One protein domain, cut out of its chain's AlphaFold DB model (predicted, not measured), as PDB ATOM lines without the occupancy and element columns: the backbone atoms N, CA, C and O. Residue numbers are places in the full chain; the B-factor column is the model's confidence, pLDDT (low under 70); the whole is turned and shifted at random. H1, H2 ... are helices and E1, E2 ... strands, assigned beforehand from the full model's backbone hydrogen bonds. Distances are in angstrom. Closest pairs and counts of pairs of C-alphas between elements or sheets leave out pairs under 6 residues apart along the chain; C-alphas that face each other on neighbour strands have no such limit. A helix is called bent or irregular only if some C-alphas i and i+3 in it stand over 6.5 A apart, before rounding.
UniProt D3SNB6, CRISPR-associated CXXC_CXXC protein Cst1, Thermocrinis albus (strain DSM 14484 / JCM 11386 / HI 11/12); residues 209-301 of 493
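What this domain is: This is residues 209 to 301 of the 493 residues of the protein "CRISPR-associated CXXC_CXXC protein Cst1" of Thermocrinis albus (strain DSM 14484 / JCM 11386 / HI 11/12) (UniProt D3SNB6). A narrow three-stranded sheet, E1, E2 and E3, has the turn of its E2 and E3 hairpin toward one end of the long axis and H3 and H4 toward the other. H1 packs on edge strand E1, H2 folds back from H1 as a helical hairpin, and H4, after E3, meets H2 steeply. The printed part has 93 residues with four named helices and three named strands, in the order E1, H1, H2, H3, E2, E3, H4; the sheet runs E1, E2, E3, antiparallel throughout. The class is mixed, helices and strands. The whole is compact, with a radius of gyration of the C-alphas of 13.9 A, yet elongated, spanning 42 by 26 by 21 A.

How they stand to each other: Residues 209 to 210 pair, antiparallel, with residues 218 to 219 of E1, residues 217 to 222. E1 is an edge strand; its neighbour is the inner strand E2, residues 266 to 273, antiparallel at 161 degrees, with N 220 and O 269 2.9 A apart, within hydrogen-bond range. H1, residues 226 to 239, only grazes the sheet, with its residues 228 to 237; its closest C-alphas to E1 are those of Thr 229 and Tyr 222, 5.4 A apart. H2, residues 244 to 256, touches H1 with residues 245 to 250 alone, the C-alphas of Phe 246 and Tyr 239 being closest at 5.7 A; this helical hairpin has a shallow tilt of 30 degrees, opposite ways. H3, residues 258 to 261, is close to H2 but not clearly touching, with the C-alphas of Trp 261 and Leu 254 closest at 7.0 A. E3, residues 279 to 286, is the other edge strand and forms a hairpin with E2, antiparallel at 163 degrees, with N 270 and O 282 2.8 A apart. H4, residues 288 to 300, only just touches H2, with 3 pairs of C-alphas within 8 A, Lys 295 and Leu 251 closest at 5.9 A, at a steep tilt of 65 degrees, opposite ways. In H1 every O i to N i+4 pair is within hydrogen-bond range, in H2 and in H4 7 of 9; H3 is too short for such a pair.

Where its parts are: E1 begins at C-alpha 217, (-33.658, 39.607, 16.385). H1 is 19.9 A long, H2 19.3 A, E2 22.7 A and E3 22.6 A. H4, 19.1 A, ends at C-alpha 300, (-41.462, 19.188, 36.900), and is only just irregular: C-alphas 296 and 299 are 6.8 A apart.

The domain as a whole: The two C-alphas farthest apart are those of Val 277 and Lys 300, 43.6 A. The printed part has no cut, and each link between named elements is tight. Mean pLDDT of the printed part is 80.0; residues 212 to 215, 253 to 264 and 276 are under 70.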
ATOM      1  N   THR A 209     -42.050  37.576  14.803       91.25
ATOM      2  CA  THR A 209     -42.100  38.324  16.065       91.25
ATOM      3  C   THR A 209     -40.729  38.887  16.398       91.25
ATOM      4  O   THR A 209     -39.722  38.192  16.304       91.25
ATOM      5  N   LYS A 210     -40.675  40.141  16.847       87.00
ATOM      6  CA  LYS A 210     -39.443  40.751  17.352       87.00
ATOM      7  C   LYS A 210     -39.222  40.363  18.822       87.00
ATOM      8  O   LYS A 210     -40.102  40.622  19.639       87.00
ATOM      9  N   VAL A 211     -38.073  39.759  19.149       79.06
ATOM     10  CA  VAL A 211     -37.786  39.195  20.493       79.06
ATOM     11  C   VAL A 211     -37.610  40.288  21.555       79.06
ATOM     12  O   VAL A 211     -38.125  40.174  22.660       79.06
ATOM     13  N   ASP A 212     -36.927  41.381  21.223       69.88
ATOM     14  CA  ASP A 212     -36.762  42.536  22.111       69.88
ATOM     15  C   ASP A 212     -36.791  43.826  21.276       69.88
ATOM     16  O   ASP A 212     -36.358  43.858  20.126       69.88
ATOM     17  N   LYS A 213     -37.312  44.920  21.837       64.75
ATOM     18  CA  LYS A 213     -37.322  46.240  21.195       64.75
ATOM     19  C   LYS A 213     -35.912  46.778  20.938       64.75
ATOM     20  O   LYS A 213     -35.742  47.522  19.968       64.75
ATOM     21  N   MET A 214     -34.946  46.438  21.795       55.03
ATOM     22  CA  MET A 214     -33.544  46.857  21.664       55.03
ATOM     23  C   MET A 214     -32.728  45.930  20.763       55.03
ATOM     24  O   MET A 214     -31.665  46.324  20.290       55.03
ATOM     25  N   ASP A 215     -33.241  44.731  20.496       64.44
ATOM     26  CA  ASP A 215     -32.548  43.707  19.734       64.44
ATOM     27  C   ASP A 215     -33.040  43.666  18.283       64.44
ATOM     28  O   ASP A 215     -34.203  43.928  17.976       64.44
ATOM     29  N   ASN A 216     -32.146  43.345  17.359       79.50
ATOM     30  CA  ASN A 216     -32.444  43.219  15.935       79.50
ATOM     31  C   ASN A 216     -32.764  41.766  15.555       79.50
ATOM     32  O   ASN A 216     -32.524  41.345  14.421       79.50
ATOM     33  N   ARG A 217     -33.310  41.016  16.517       86.88
ATOM     34  CA  ARG A 217     -33.658  39.607  16.385       86.88
ATOM     35  C   ARG A 217     -35.151  39.393  16.191       86.88
ATOM     36  O   ARG A 217     -35.989  39.908  16.937       86.88
ATOM     37  N   TYR A 218     -35.450  38.593  15.183       90.56
ATOM     38  CA  TYR A 218     -36.784  38.186  14.783       90.56
ATOM     39  C   TYR A 218     -36.883  36.680  14.866       90.56
ATOM     40  O   TYR A 218     -35.930  35.988  14.539       90.56
ATOM     41  N   ILE A 219     -38.031  36.174  15.278       90.69
ATOM     42  CA  ILE A 219     -38.245  34.748  15.453       90.69
ATOM     43  C   ILE A 219     -39.570  34.329  14.819       90.69
ATOM     44  O   ILE A 219     -40.551  35.080  14.832       90.69
ATOM     45  N   PHE A 220     -39.572  33.137  14.238       93.00
ATOM     46  CA  PHE A 220     -40.723  32.515  13.602       93.00
ATOM     47  C   PHE A 220     -40.728  31.022  13.918       93.00
ATOM     48  O   PHE A 220     -39.687  30.372  13.834       93.00
ATOM     49  N   ALA A 221     -41.884  30.479  14.283       90.19
ATOM     50  CA  ALA A 221     -42.061  29.044  14.488       90.19
ATOM     51  C   ALA A 221     -42.768  28.428  13.276       90.19
ATOM     52  O   ALA A 221     -43.730  29.001  12.784       90.19
ATOM     53  N   TYR A 222     -42.320  27.274  12.799       90.38
ATOM     54  CA  TYR A 222     -42.832  26.612  11.605       90.38
ATOM     55  C   TYR A 222     -43.090  25.127  11.852       90.38
ATOM     56  O   TYR A 222     -42.236  24.418  12.390       90.38
ATOM     57  N   VAL A 223     -44.253  24.673  11.382       87.25
ATOM     58  CA  VAL A 223     -44.601  23.265  11.181       87.25
ATOM     59  C   VAL A 223     -45.324  23.064   9.862       87.25
ATOM     60  O   VAL A 223     -45.813  24.014   9.256       87.25
ATOM     61  N   SER A 224     -45.430  21.816   9.419       84.75
ATOM     62  CA  SER A 224     -46.070  21.417   8.160       84.75
ATOM     63  C   SER A 224     -47.607  21.550   8.137       84.75
ATOM     64  O   SER A 224     -48.273  20.907   7.331       84.75
ATOM     65  N   ASP A 225     -48.174  22.433   8.961       88.12
ATOM     66  CA  ASP A 225     -49.583  22.831   8.961       88.12
ATOM     67  C   ASP A 225     -49.683  24.353   9.175       88.12
ATOM     68  O   ASP A 225     -49.199  24.898  10.173       88.12
ATOM     69  N   ILE A 226     -50.288  25.070   8.222       92.19
ATOM     70  CA  ILE A 226     -50.384  26.536   8.261       92.19
ATOM     71  C   ILE A 226     -51.300  27.060   9.379       92.19
ATOM     72  O   ILE A 226     -51.039  28.137   9.915       92.19
ATOM     73  N   LYS A 227     -52.346  26.318   9.770       90.69
ATOM     74  CA  LYS A 227     -53.261  26.743  10.848       90.69
ATOM     75  C   LYS A 227     -52.532  26.705  12.182       90.69
ATOM     76  O   LYS A 227     -52.582  27.664  12.952       90.69
ATOM     77  N   GLU A 228     -51.805  25.623  12.411       87.50
ATOM     78  CA  GLU A 228     -50.946  25.466  13.571       87.50
ATOM     79  C   GLU A 228     -49.781  26.458  13.561       87.50
ATOM     80  O   GLU A 228     -49.503  27.097  14.574       87.50
ATOM     81  N   THR A 229     -49.142  26.671  12.409       91.75
ATOM     82  CA  THR A 229     -48.071  27.666  12.264       91.75
ATOM     83  C   THR A 229     -48.566  29.077  12.598       91.75
ATOM     84  O   THR A 229     -47.896  29.803  13.336       91.75
ATOM     85  N   LEU A 230     -49.750  29.478  12.120       93.94
ATOM     86  CA  LEU A 230     -50.368  30.756  12.487       93.94
ATOM     87  C   LEU A 230     -50.585  30.847  14.003       93.94
ATOM     88  O   LEU A 230     -50.177  31.828  14.626       93.94
ATOM     89  N   ARG A 231     -51.170  29.806  14.605       89.94
ATOM     90  CA  ARG A 231     -51.434  29.754  16.047       89.94
ATOM     91  C   ARG A 231     -50.157  29.874  16.873       89.94
ATOM     92  O   ARG A 231     -50.107  30.708  17.775       89.94
ATOM     93  N   LEU A 232     -49.111  29.118  16.531       88.44
ATOM     94  CA  LEU A 232     -47.810  29.202  17.195       88.44
ATOM     95  C   LEU A 232     -47.237  30.615  17.151       88.44
ATOM     96  O   LEU A 232     -46.779  31.122  18.172       88.44
ATOM     97  N   ASN A 233     -47.275  31.268  15.991       93.00
ATOM     98  CA  ASN A 233     -46.727  32.616  15.847       93.00
ATOM     99  C   ASN A 233     -47.597  33.697  16.499       93.00
ATOM    100  O   ASN A 233     -47.079  34.769  16.808       93.00
ATOM    101  N   ASN A 234     -48.886  33.443  16.742       91.88
ATOM    102  CA  ASN A 234     -49.725  34.311  17.572       91.88
ATOM    103  C   ASN A 234     -49.338  34.188  19.054       91.88
ATOM    104  O   ASN A 234     -49.140  35.198  19.730       91.88
ATOM    105  N   THR A 235     -49.145  32.959  19.542       88.62
ATOM    106  CA  THR A 235     -48.645  32.690  20.902       88.62
ATOM    107  C   THR A 235     -47.254  33.292  21.108       88.62
ATOM    108  O   THR A 235     -46.972  33.907  22.135       88.62
ATOM    109  N   LEU A 236     -46.382  33.168  20.106       88.06
ATOM    110  CA  LEU A 236     -45.031  33.714  20.142       88.06
ATOM    111  C   LEU A 236     -45.039  35.249  20.213       88.06
ATOM    112  O   LEU A 236     -44.286  35.825  21.002       88.06
ATOM    113  N   GLU A 237     -45.910  35.906  19.441       89.31
ATOM    114  CA  GLU A 237     -46.100  37.362  19.478       89.31
ATOM    115  C   GLU A 237     -46.598  37.833  20.852       89.31
ATOM    116  O   GLU A 237     -46.078  38.815  21.388       89.31
ATOM    117  N   TYR A 238     -47.534  37.096  21.462       88.38
ATOM    118  CA  TYR A 238     -48.063  37.394  22.797       88.38
ATOM    119  C   TYR A 238     -46.976  37.354  23.881       88.38
ATOM    120  O   TYR A 238     -46.838  38.299  24.662       88.38
ATOM    121  N   TYR A 239     -46.157  36.298  23.896       85.06
ATOM    122  CA  TYR A 239     -45.080  36.130  24.878       85.06
ATOM    123  C   TYR A 239     -43.779  36.857  24.513       85.06
ATOM    124  O   TYR A 239     -42.832  36.831  25.300       85.06
ATOM    125  N   LYS A 240     -43.741  37.542  23.362       82.69
ATOM    126  CA  LYS A 240     -42.590  38.313  22.857       82.69
ATOM    127  C   LYS A 240     -41.308  37.491  22.787       82.69
ATOM    128  O   LYS A 240     -40.236  37.943  23.177       82.69
ATOM    129  N   GLY A 241     -41.419  36.275  22.271       78.31
ATOM    130  CA  GLY A 241     -40.274  35.402  22.067       78.31
ATOM    131  C   GLY A 241     -40.424  34.042  22.720       78.31
ATOM    132  O   GLY A 241     -41.489  33.637  23.178       78.31
ATOM    133  N   PHE A 242     -39.316  33.316  22.707       74.31
ATOM    134  CA  PHE A 242     -39.266  31.897  23.012       74.31
ATOM    135  C   PHE A 242     -38.745  31.668  24.434       74.31
ATOM    136  O   PHE A 242     -37.590  31.306  24.653       74.31
ATOM    137  N   ASN A 243     -39.605  31.972  25.403       76.56
ATOM    138  CA  ASN A 243     -39.335  31.928  26.841       76.56
ATOM    139  C   ASN A 243     -40.134  30.809  27.533       76.56
ATOM    140  O   ASN A 243     -40.804  30.002  26.886       76.56
ATOM    141  N   LYS A 244     -40.057  30.751  28.866       78.12
ATOM    142  CA  LYS A 244     -40.782  29.774  29.685       78.12
ATOM    143  C   LYS A 244     -42.279  29.800  29.443       78.12
ATOM    144  O   LYS A 244     -42.887  28.740  29.314       78.12
ATOM    145  N   GLU A 245     -42.866  30.983  29.385       80.94
ATOM    146  CA  GLU A 245     -44.300  31.169  29.227       80.94
ATOM    147  C   GLU A 245     -44.755  30.679  27.851       80.94
ATOM    148  O   GLU A 245     -45.697  29.885  27.771       80.94
ATOM    149  N   PHE A 246     -44.016  31.043  26.795       82.19
ATOM    150  CA  PHE A 246     -44.226  30.515  25.451       82.19
ATOM    151  C   PHE A 246     -44.137  28.993  25.444       82.19
ATOM    152  O   PHE A 246     -45.076  28.338  25.006       82.19
ATOM    153  N   VAL A 247     -43.039  28.418  25.951       77.44
ATOM    154  CA  VAL A 247     -42.820  26.966  25.916       77.44
ATOM    155  C   VAL A 247     -43.894  26.240  26.721       77.44
ATOM    156  O   VAL A 247     -44.391  25.209  26.289       77.44
ATOM    157  N   THR A 248     -44.313  26.785  27.861       75.31
ATOM    158  CA  THR A 248     -45.374  26.193  28.684       75.31
ATOM    159  C   THR A 248     -46.719  26.221  27.959       75.31
ATOM    160  O   THR A 248     -47.428  25.215  27.953       75.31
ATOM    161  N   SER A 249     -47.070  27.343  27.324       77.94
ATOM    162  CA  SER A 249     -48.287  27.446  26.511       77.94
ATOM    163  C   SER A 249     -48.235  26.492  25.317       77.94
ATOM    164  O   SER A 249     -49.170  25.730  25.090       77.94
ATOM    165  N   PHE A 250     -47.109  26.474  24.616       75.06
ATOM    166  CA  PHE A 250     -46.819  25.566  23.516       75.06
ATOM    167  C   PHE A 250     -46.934  24.087  23.923       75.06
ATOM    168  O   PHE A 250     -47.511  23.284  23.195       75.06
ATOM    169  N   LEU A 251     -46.449  23.702  25.105       70.69
ATOM    170  CA  LEU A 251     -46.564  22.329  25.599       70.69
ATOM    171  C   LEU A 251     -48.004  21.926  25.936       70.69
ATOM    172  O   LEU A 251     -48.378  20.778  25.690       70.69
ATOM    173  N   LYS A 252     -48.811  22.839  26.496       72.56
ATOM    174  CA  LYS A 252     -50.247  22.590  26.723       72.56
ATOM    175  C   LYS A 252     -50.956  22.321  25.400       72.56
ATOM    176  O   LYS A 252     -51.745  21.390  25.280       72.56
ATOM    177  N   ASP A 253     -50.587  23.081  24.380       66.06
ATOM    178  CA  ASP A 253     -51.119  22.946  23.034       66.06
ATOM    179  C   ASP A 253     -50.763  21.594  22.386       66.06
ATOM    180  O   ASP A 253     -51.623  20.965  21.763       66.06
ATOM    181  N   LEU A 254     -49.553  21.067  22.624       63.72
ATOM    182  CA  LEU A 254     -49.164  19.715  22.190       63.72
ATOM    183  C   LEU A 254     -50.054  18.604  22.777       63.72
ATOM    184  O   LEU A 254     -50.147  17.518  22.200       63.72
ATOM    185  N   GLU A 255     -50.711  18.818  23.922       61.12
ATOM    186  CA  GLU A 255     -51.615  17.819  24.504       61.12
ATOM    187  C   GLU A 255     -52.880  17.595  23.678       61.12
ATOM    188  O   GLU A 255     -53.410  16.483  23.678       61.12
ATOM    189  N   HIS A 256     -53.336  18.614  22.954       62.88
ATOM    190  CA  HIS A 256     -54.561  18.545  22.163       62.88
ATOM    191  C   HIS A 256     -54.333  17.946  20.769       62.88
ATOM    192  O   HIS A 256     -55.258  17.397  20.176       62.88
ATOM    193  N   HIS A 257     -53.093  17.972  20.269       62.59
ATOM    194  CA  HIS A 257     -52.751  17.551  18.907       62.59
ATOM    195  C   HIS A 257     -51.717  16.406  18.868       62.59
ATOM    196  O   HIS A 257     -50.964  16.270  17.902       62.59
ATOM    197  N   LYS A 258     -51.696  15.560  19.913       57.62
ATOM    198  CA  LYS A 258     -50.676  14.518  20.167       57.62
ATOM    199  C   LYS A 258     -50.268  13.719  18.923       57.62
ATOM    200  O   LYS A 258     -49.083  13.530  18.703       57.62
ATOM    201  N   SER A 259     -51.208  13.256  18.104       55.28
ATOM    202  CA  SER A 259     -50.908  12.362  16.975       55.28
ATOM    203  C   SER A 259     -50.190  13.033  15.802       55.28
ATOM    204  O   SER A 259     -49.336  12.399  15.192       55.28
ATOM    205  N   ARG A 260     -50.501  14.297  15.489       58.19
ATOM    206  CA  ARG A 260     -49.906  15.008  14.341       58.19
ATOM    207  C   ARG A 260     -48.505  15.530  14.651       58.19
ATOM    208  O   ARG A 260     -47.573  15.269  13.905       58.19
ATOM    209  N   TRP A 261     -48.316  16.154  15.811       58.84
ATOM    210  CA  TRP A 261     -47.030  16.770  16.164       58.84
ATOM    211  C   TRP A 261     -45.946  15.777  16.573       58.84
ATOM    212  O   TRP A 261     -44.768  16.064  16.402       58.84
ATOM    213  N   ILE A 262     -46.313  14.592  17.081       57.00
ATOM    214  CA  ILE A 262     -45.339  13.513  17.331       57.00
ATOM    215  C   ILE A 262     -44.606  13.115  16.037       57.00
ATOM    216  O   ILE A 262     -43.503  12.578  16.104       57.00
ATOM    217  N   LEU A 263     -45.193  13.379  14.868       56.59
ATOM    218  CA  LEU A 263     -44.619  13.015  13.577       56.59
ATOM    219  C   LEU A 263     -43.874  14.171  12.894       56.59
ATOM    220  O   LEU A 263     -43.192  13.931  11.900       56.59
ATOM    221  N   GLU A 264     -43.960  15.398  13.413       68.62
ATOM    222  CA  GLU A 264     -43.490  16.596  12.714       68.62
ATOM    223  C   GLU A 264     -42.347  17.295  13.460       68.62
ATOM    224  O   GLU A 264     -42.396  17.533  14.667       68.62
ATOM    225  N   ASN A 265     -41.292  17.639  12.719       75.31
ATOM    226  CA  ASN A 265     -40.197  18.460  13.225       75.31
ATOM    227  C   ASN A 265     -40.649  19.917  13.317       75.31
ATOM    228  O   ASN A 265     -41.138  20.489  12.343       75.31
ATOM    229  N   ILE A 266     -40.420  20.533  14.471       81.50
ATOM    230  CA  ILE A 266     -40.795  21.925  14.710       81.50
ATOM    231  C   ILE A 266     -39.574  22.778  14.435       81.50
ATOM    232  O   ILE A 266     -38.542  22.593  15.076       81.50
ATOM    233  N   TYR A 267     -39.675  23.689  13.476       86.25
ATOM    234  CA  TYR A 267     -38.573  24.561  13.099       86.25
ATOM    235  C   TYR A 267     -38.774  25.926  13.720       86.25
ATOM    236  O   TYR A 267     -39.784  26.583  13.493       86.25
ATOM    237  N   ILE A 268     -37.794  26.381  14.477       86.25
ATOM    238  CA  ILE A 268     -37.734  27.761  14.920       86.25
ATOM    239  C   ILE A 268     -36.655  28.450  14.094       86.25
ATOM    240  O   ILE A 268     -35.530  27.962  13.977       86.25
ATOM    241  N   VAL A 269     -37.027  29.567  13.486       89.56
ATOM    242  CA  VAL A 269     -36.166  30.384  12.640       89.56
ATOM    243  C   VAL A 269     -35.911  31.691  13.363       89.56
ATOM    244  O   VAL A 269     -36.845  32.446  13.616       89.56
ATOM    245  N   GLU A 270     -34.652  31.956  13.688       89.00
ATOM    246  CA  GLU A 270     -34.183  33.212  14.257       89.00
ATOM    247  C   GLU A 270     -33.401  33.988  13.195       89.00
ATOM    248  O   GLU A 270     -32.443  33.485  12.613       89.00
ATOM    249  N   VAL A 271     -33.808  35.228  12.943       89.19
ATOM    250  CA  VAL A 271     -33.136  36.153  12.037       89.19
ATOM    251  C   VAL A 271     -32.535  37.283  12.855       89.19
ATOM    252  O   VAL A 271     -33.253  38.110  13.417       89.19
ATOM    253  N   GLU A 272     -31.212  37.339  12.894       88.44
ATOM    254  CA  GLU A 272     -30.435  38.391  13.538       88.44
ATOM    255  C   GLU A 272     -29.943  39.379  12.479       88.44
ATOM    256  O   GLU A 272     -29.100  39.046  11.640       88.44
ATOM    257  N   LYS A 273     -30.437  40.621  12.506       83.06
ATOM    258  CA  LYS A 273     -29.909  41.651  11.604       83.06
ATOM    259  C   LYS A 273     -28.623  42.253  12.150       83.06
ATOM    260  O   LYS A 273     -28.650  43.088  13.053       83.06
ATOM    261  N   VAL A 274     -27.517  41.894  11.507       81.56
ATOM    262  CA  VAL A 274     -26.188  42.464  11.762       81.56
ATOM    263  C   VAL A 274     -26.071  43.863  11.148       81.56
ATOM    264  O   VAL A 274     -25.496  44.770  11.744       81.56
ATOM    265  N   SER A 275     -26.649  44.073   9.960       76.94
ATOM    266  CA  SER A 275     -26.646  45.368   9.274       76.94
ATOM    267  C   SER A 275     -27.905  45.567   8.413       76.94
ATOM    268  O   SER A 275     -28.851  44.779   8.457       76.94
ATOM    269  N   LYS A 276     -27.947  46.642   7.611       69.94
ATOM    270  CA  LYS A 276     -29.042  46.883   6.648       69.94
ATOM    271  C   LYS A 276     -29.081  45.867   5.499       69.94
ATOM    272  O   LYS A 276     -30.131  45.732   4.871       69.94
ATOM    273  N   VAL A 277     -27.951  45.215   5.217       71.31
ATOM    274  CA  VAL A 277     -27.749  44.329   4.056       71.31
ATOM    275  C   VAL A 277     -27.315  42.915   4.443       71.31
ATOM    276  O   VAL A 277     -27.342  42.028   3.602       71.31
ATOM    277  N   GLN A 278     -26.930  42.694   5.704       79.31
ATOM    278  CA  GLN A 278     -26.472  41.402   6.210       79.31
ATOM    279  C   GLN A 278     -27.311  40.964   7.405       79.31
ATOM    280  O   GLN A 278     -27.643  41.758   8.292       79.31
ATOM    281  N   SER A 279     -27.651  39.683   7.441       83.44
ATOM    282  CA  SER A 279     -28.348  39.054   8.558       83.44
ATOM    283  C   SER A 279     -27.900  37.609   8.698       83.44
ATOM    284  O   SER A 279     -27.595  36.961   7.698       83.44
ATOM    285  N   ASN A 280     -27.867  37.123   9.933       84.75
ATOM    286  CA  ASN A 280     -27.648  35.718  10.225       84.75
ATOM    287  C   ASN A 280     -29.014  35.056  10.385       84.75
ATOM    288  O   ASN A 280     -29.866  35.570  11.113       84.75
ATOM    289  N   ILE A 281     -29.228  33.941   9.693       85.19
ATOM    290  CA  ILE A 281     -30.425  33.118   9.857       85.19
ATOM    291  C   ILE A 281     -29.998  31.838  10.557       85.19
ATOM    292  O   ILE A 281     -29.230  31.047  10.012       85.19
ATOM    293  N   TYR A 282     -30.518  31.633  11.756       83.44
ATOM    294  CA  TYR A 282     -30.365  30.400  12.504       83.44
ATOM    295  C   TYR A 282     -31.676  29.635  12.398       83.44
ATOM    296  O   TYR A 282     -32.743  30.173  12.680       83.44
ATOM    297  N   SER A 283     -31.605  28.376  11.986       81.94
ATOM    298  CA  SER A 283     -32.746  27.470  12.073       81.94
ATOM    299  C   SER A 283     -32.392  26.347  13.027       81.94
ATOM    300  O   SER A 283     -31.298  25.785  12.964       81.94
ATOM    301  N   PHE A 284     -33.302  26.053  13.941       78.62
ATOM    302  CA  PHE A 284     -33.163  24.945  14.867       78.62
ATOM    303  C   PHE A 284     -34.438  24.124  14.839       78.62
ATOM    304  O   PHE A 284     -35.549  24.648  14.778       78.62
ATOM    305  N   SER A 285     -34.252  22.811  14.835       79.44
ATOM    306  CA  SER A 285     -35.347  21.862  14.889       79.44
ATOM    307  C   SER A 285     -35.509  21.395  16.326       79.44
ATOM    308  O   SER A 285     -34.517  21.098  16.989       79.44
ATOM    309  N   ILE A 286     -36.749  21.305  16.795       79.12
ATOM    310  CA  ILE A 286     -37.112  20.504  17.958       79.12
ATOM    311  C   ILE A 286     -37.622  19.171  17.412       79.12
ATOM    312  O   ILE A 286     -38.747  19.110  16.907       79.12
ATOM    313  N   PRO A 287     -36.813  18.098  17.496       79.06
ATOM    314  CA  PRO A 287     -37.248  16.779  17.075       79.06
ATOM    315  C   PRO A 287     -38.356  16.251  17.996       79.06
ATOM    316  O   PRO A 287     -38.348  16.561  19.195       79.06
ATOM    317  N   PRO A 288     -39.228  15.348  17.516       78.25
ATOM    318  CA  PRO A 288     -40.298  14.762  18.318       78.25
ATOM    319  C   PRO A 288     -39.852  14.174  19.661       78.25
ATOM    320  O   PRO A 288     -40.533  14.333  20.673       78.25
ATOM    321  N   ARG A 289     -38.671  13.540  19.708       79.88
ATOM    322  CA  ARG A 289     -38.094  13.002  20.955       79.88
ATOM    323  C   ARG A 289     -37.822  14.089  21.999       79.88
ATOM    324  O   ARG A 289     -38.097  13.888  23.178       79.88
ATOM    325  N   VAL A 290     -37.331  15.249  21.561       83.69
ATOM    326  CA  VAL A 290     -37.052  16.394  22.433       83.69
ATOM    327  C   VAL A 290     -38.365  17.007  22.889       83.69
ATOM    328  O   VAL A 290     -38.533  17.230  24.081       83.69
ATOM    329  N   ALA A 291     -39.332  17.187  21.983       79.38
ATOM    330  CA  ALA A 291     -40.666  17.669  22.337       79.38
ATOM    331  C   ALA A 291     -41.349  16.764  23.385       79.38
ATOM    332  O   ALA A 291     -41.916  17.260  24.359       79.38
ATOM    333  N   LYS A 292     -41.233  15.434  23.239       79.75
ATOM    334  CA  LYS A 292     -41.739  14.454  24.213       79.75
ATOM    335  C   LYS A 292     -41.057  14.598  25.578       79.75
ATOM    336  O   LYS A 292     -41.753  14.666  26.589       79.75
ATOM    337  N   ALA A 293     -39.726  14.691  25.607       85.56
ATOM    338  CA  ALA A 293     -38.973  14.899  26.845       85.56
ATOM    339  C   ALA A 293     -39.330  16.239  27.512       85.56
ATOM    340  O   ALA A 293     -39.596  16.279  28.711       85.56
ATOM    341  N   MET A 294     -39.420  17.326  26.734       85.31
ATOM    342  CA  MET A 294     -39.853  18.645  27.207       85.31
ATOM    343  C   MET A 294     -41.225  18.564  27.864       85.31
ATOM    344  O   MET A 294     -41.379  19.025  28.988       85.31
ATOM    345  N   LYS A 295     -42.198  17.921  27.218       79.75
ATOM    346  CA  LYS A 295     -43.542  17.751  27.770       79.75
ATOM    347  C   LYS A 295     -43.549  17.025  29.116       79.75
ATOM    348  O   LYS A 295     -44.296  17.399  30.013       79.75
ATOM    349  N   GLU A 296     -42.753  15.974  29.246       83.06
ATOM    350  CA  GLU A 296     -42.730  15.147  30.450       83.06
ATOM    351  C   GLU A 296     -41.989  15.816  31.619       83.06
ATOM    352  O   GLU A 296     -42.418  15.720  32.771       83.06
ATOM    353  N   TYR A 297     -40.882  16.498  31.324       87.56
ATOM    354  CA  TYR A 297     -39.972  17.023  32.339       87.56
ATOM    355  C   TYR A 297     -40.210  18.498  32.670       87.56
ATOM    356  O   TYR A 297     -40.045  18.874  33.828       87.56
ATOM    357  N   LEU A 298     -40.623  19.346  31.721       87.50
ATOM    358  CA  LEU A 298     -40.810  20.780  31.989       87.50
ATOM    359  C   LEU A 298     -41.867  21.100  33.057       87.50
ATOM    360  O   LEU A 298     -41.602  21.993  33.860       87.50
ATOM    361  N   PRO A 299     -43.005  20.382  33.167       85.75
ATOM    362  CA  PRO A 299     -43.938  20.587  34.279       85.75
ATOM    363  C   PRO A 299     -43.304  20.342  35.656       85.75
ATOM    364  O   PRO A 299     -43.768  20.879  36.656       85.75
ATOM    365  N   LYS A 300     -42.231  19.543  35.701       89.06
ATOM    366  CA  LYS A 300     -41.462  19.188  36.900       89.06
ATOM    367  C   LYS A 300     -40.131  19.943  36.975       89.06
ATOM    368  O   LYS A 300     -39.238  19.530  37.716       89.06
ATOM    369  N   TYR A 301     -39.965  21.012  36.189       90.50
ATOM    370  CA  TYR A 301     -38.722  21.773  36.156       90.50
ATOM    371  C   TYR A 301     -38.424  22.360  37.551       90.50
ATOM    372  O   TYR A 301     -39.265  23.076  38.104       90.50
TER     373      TYR A 301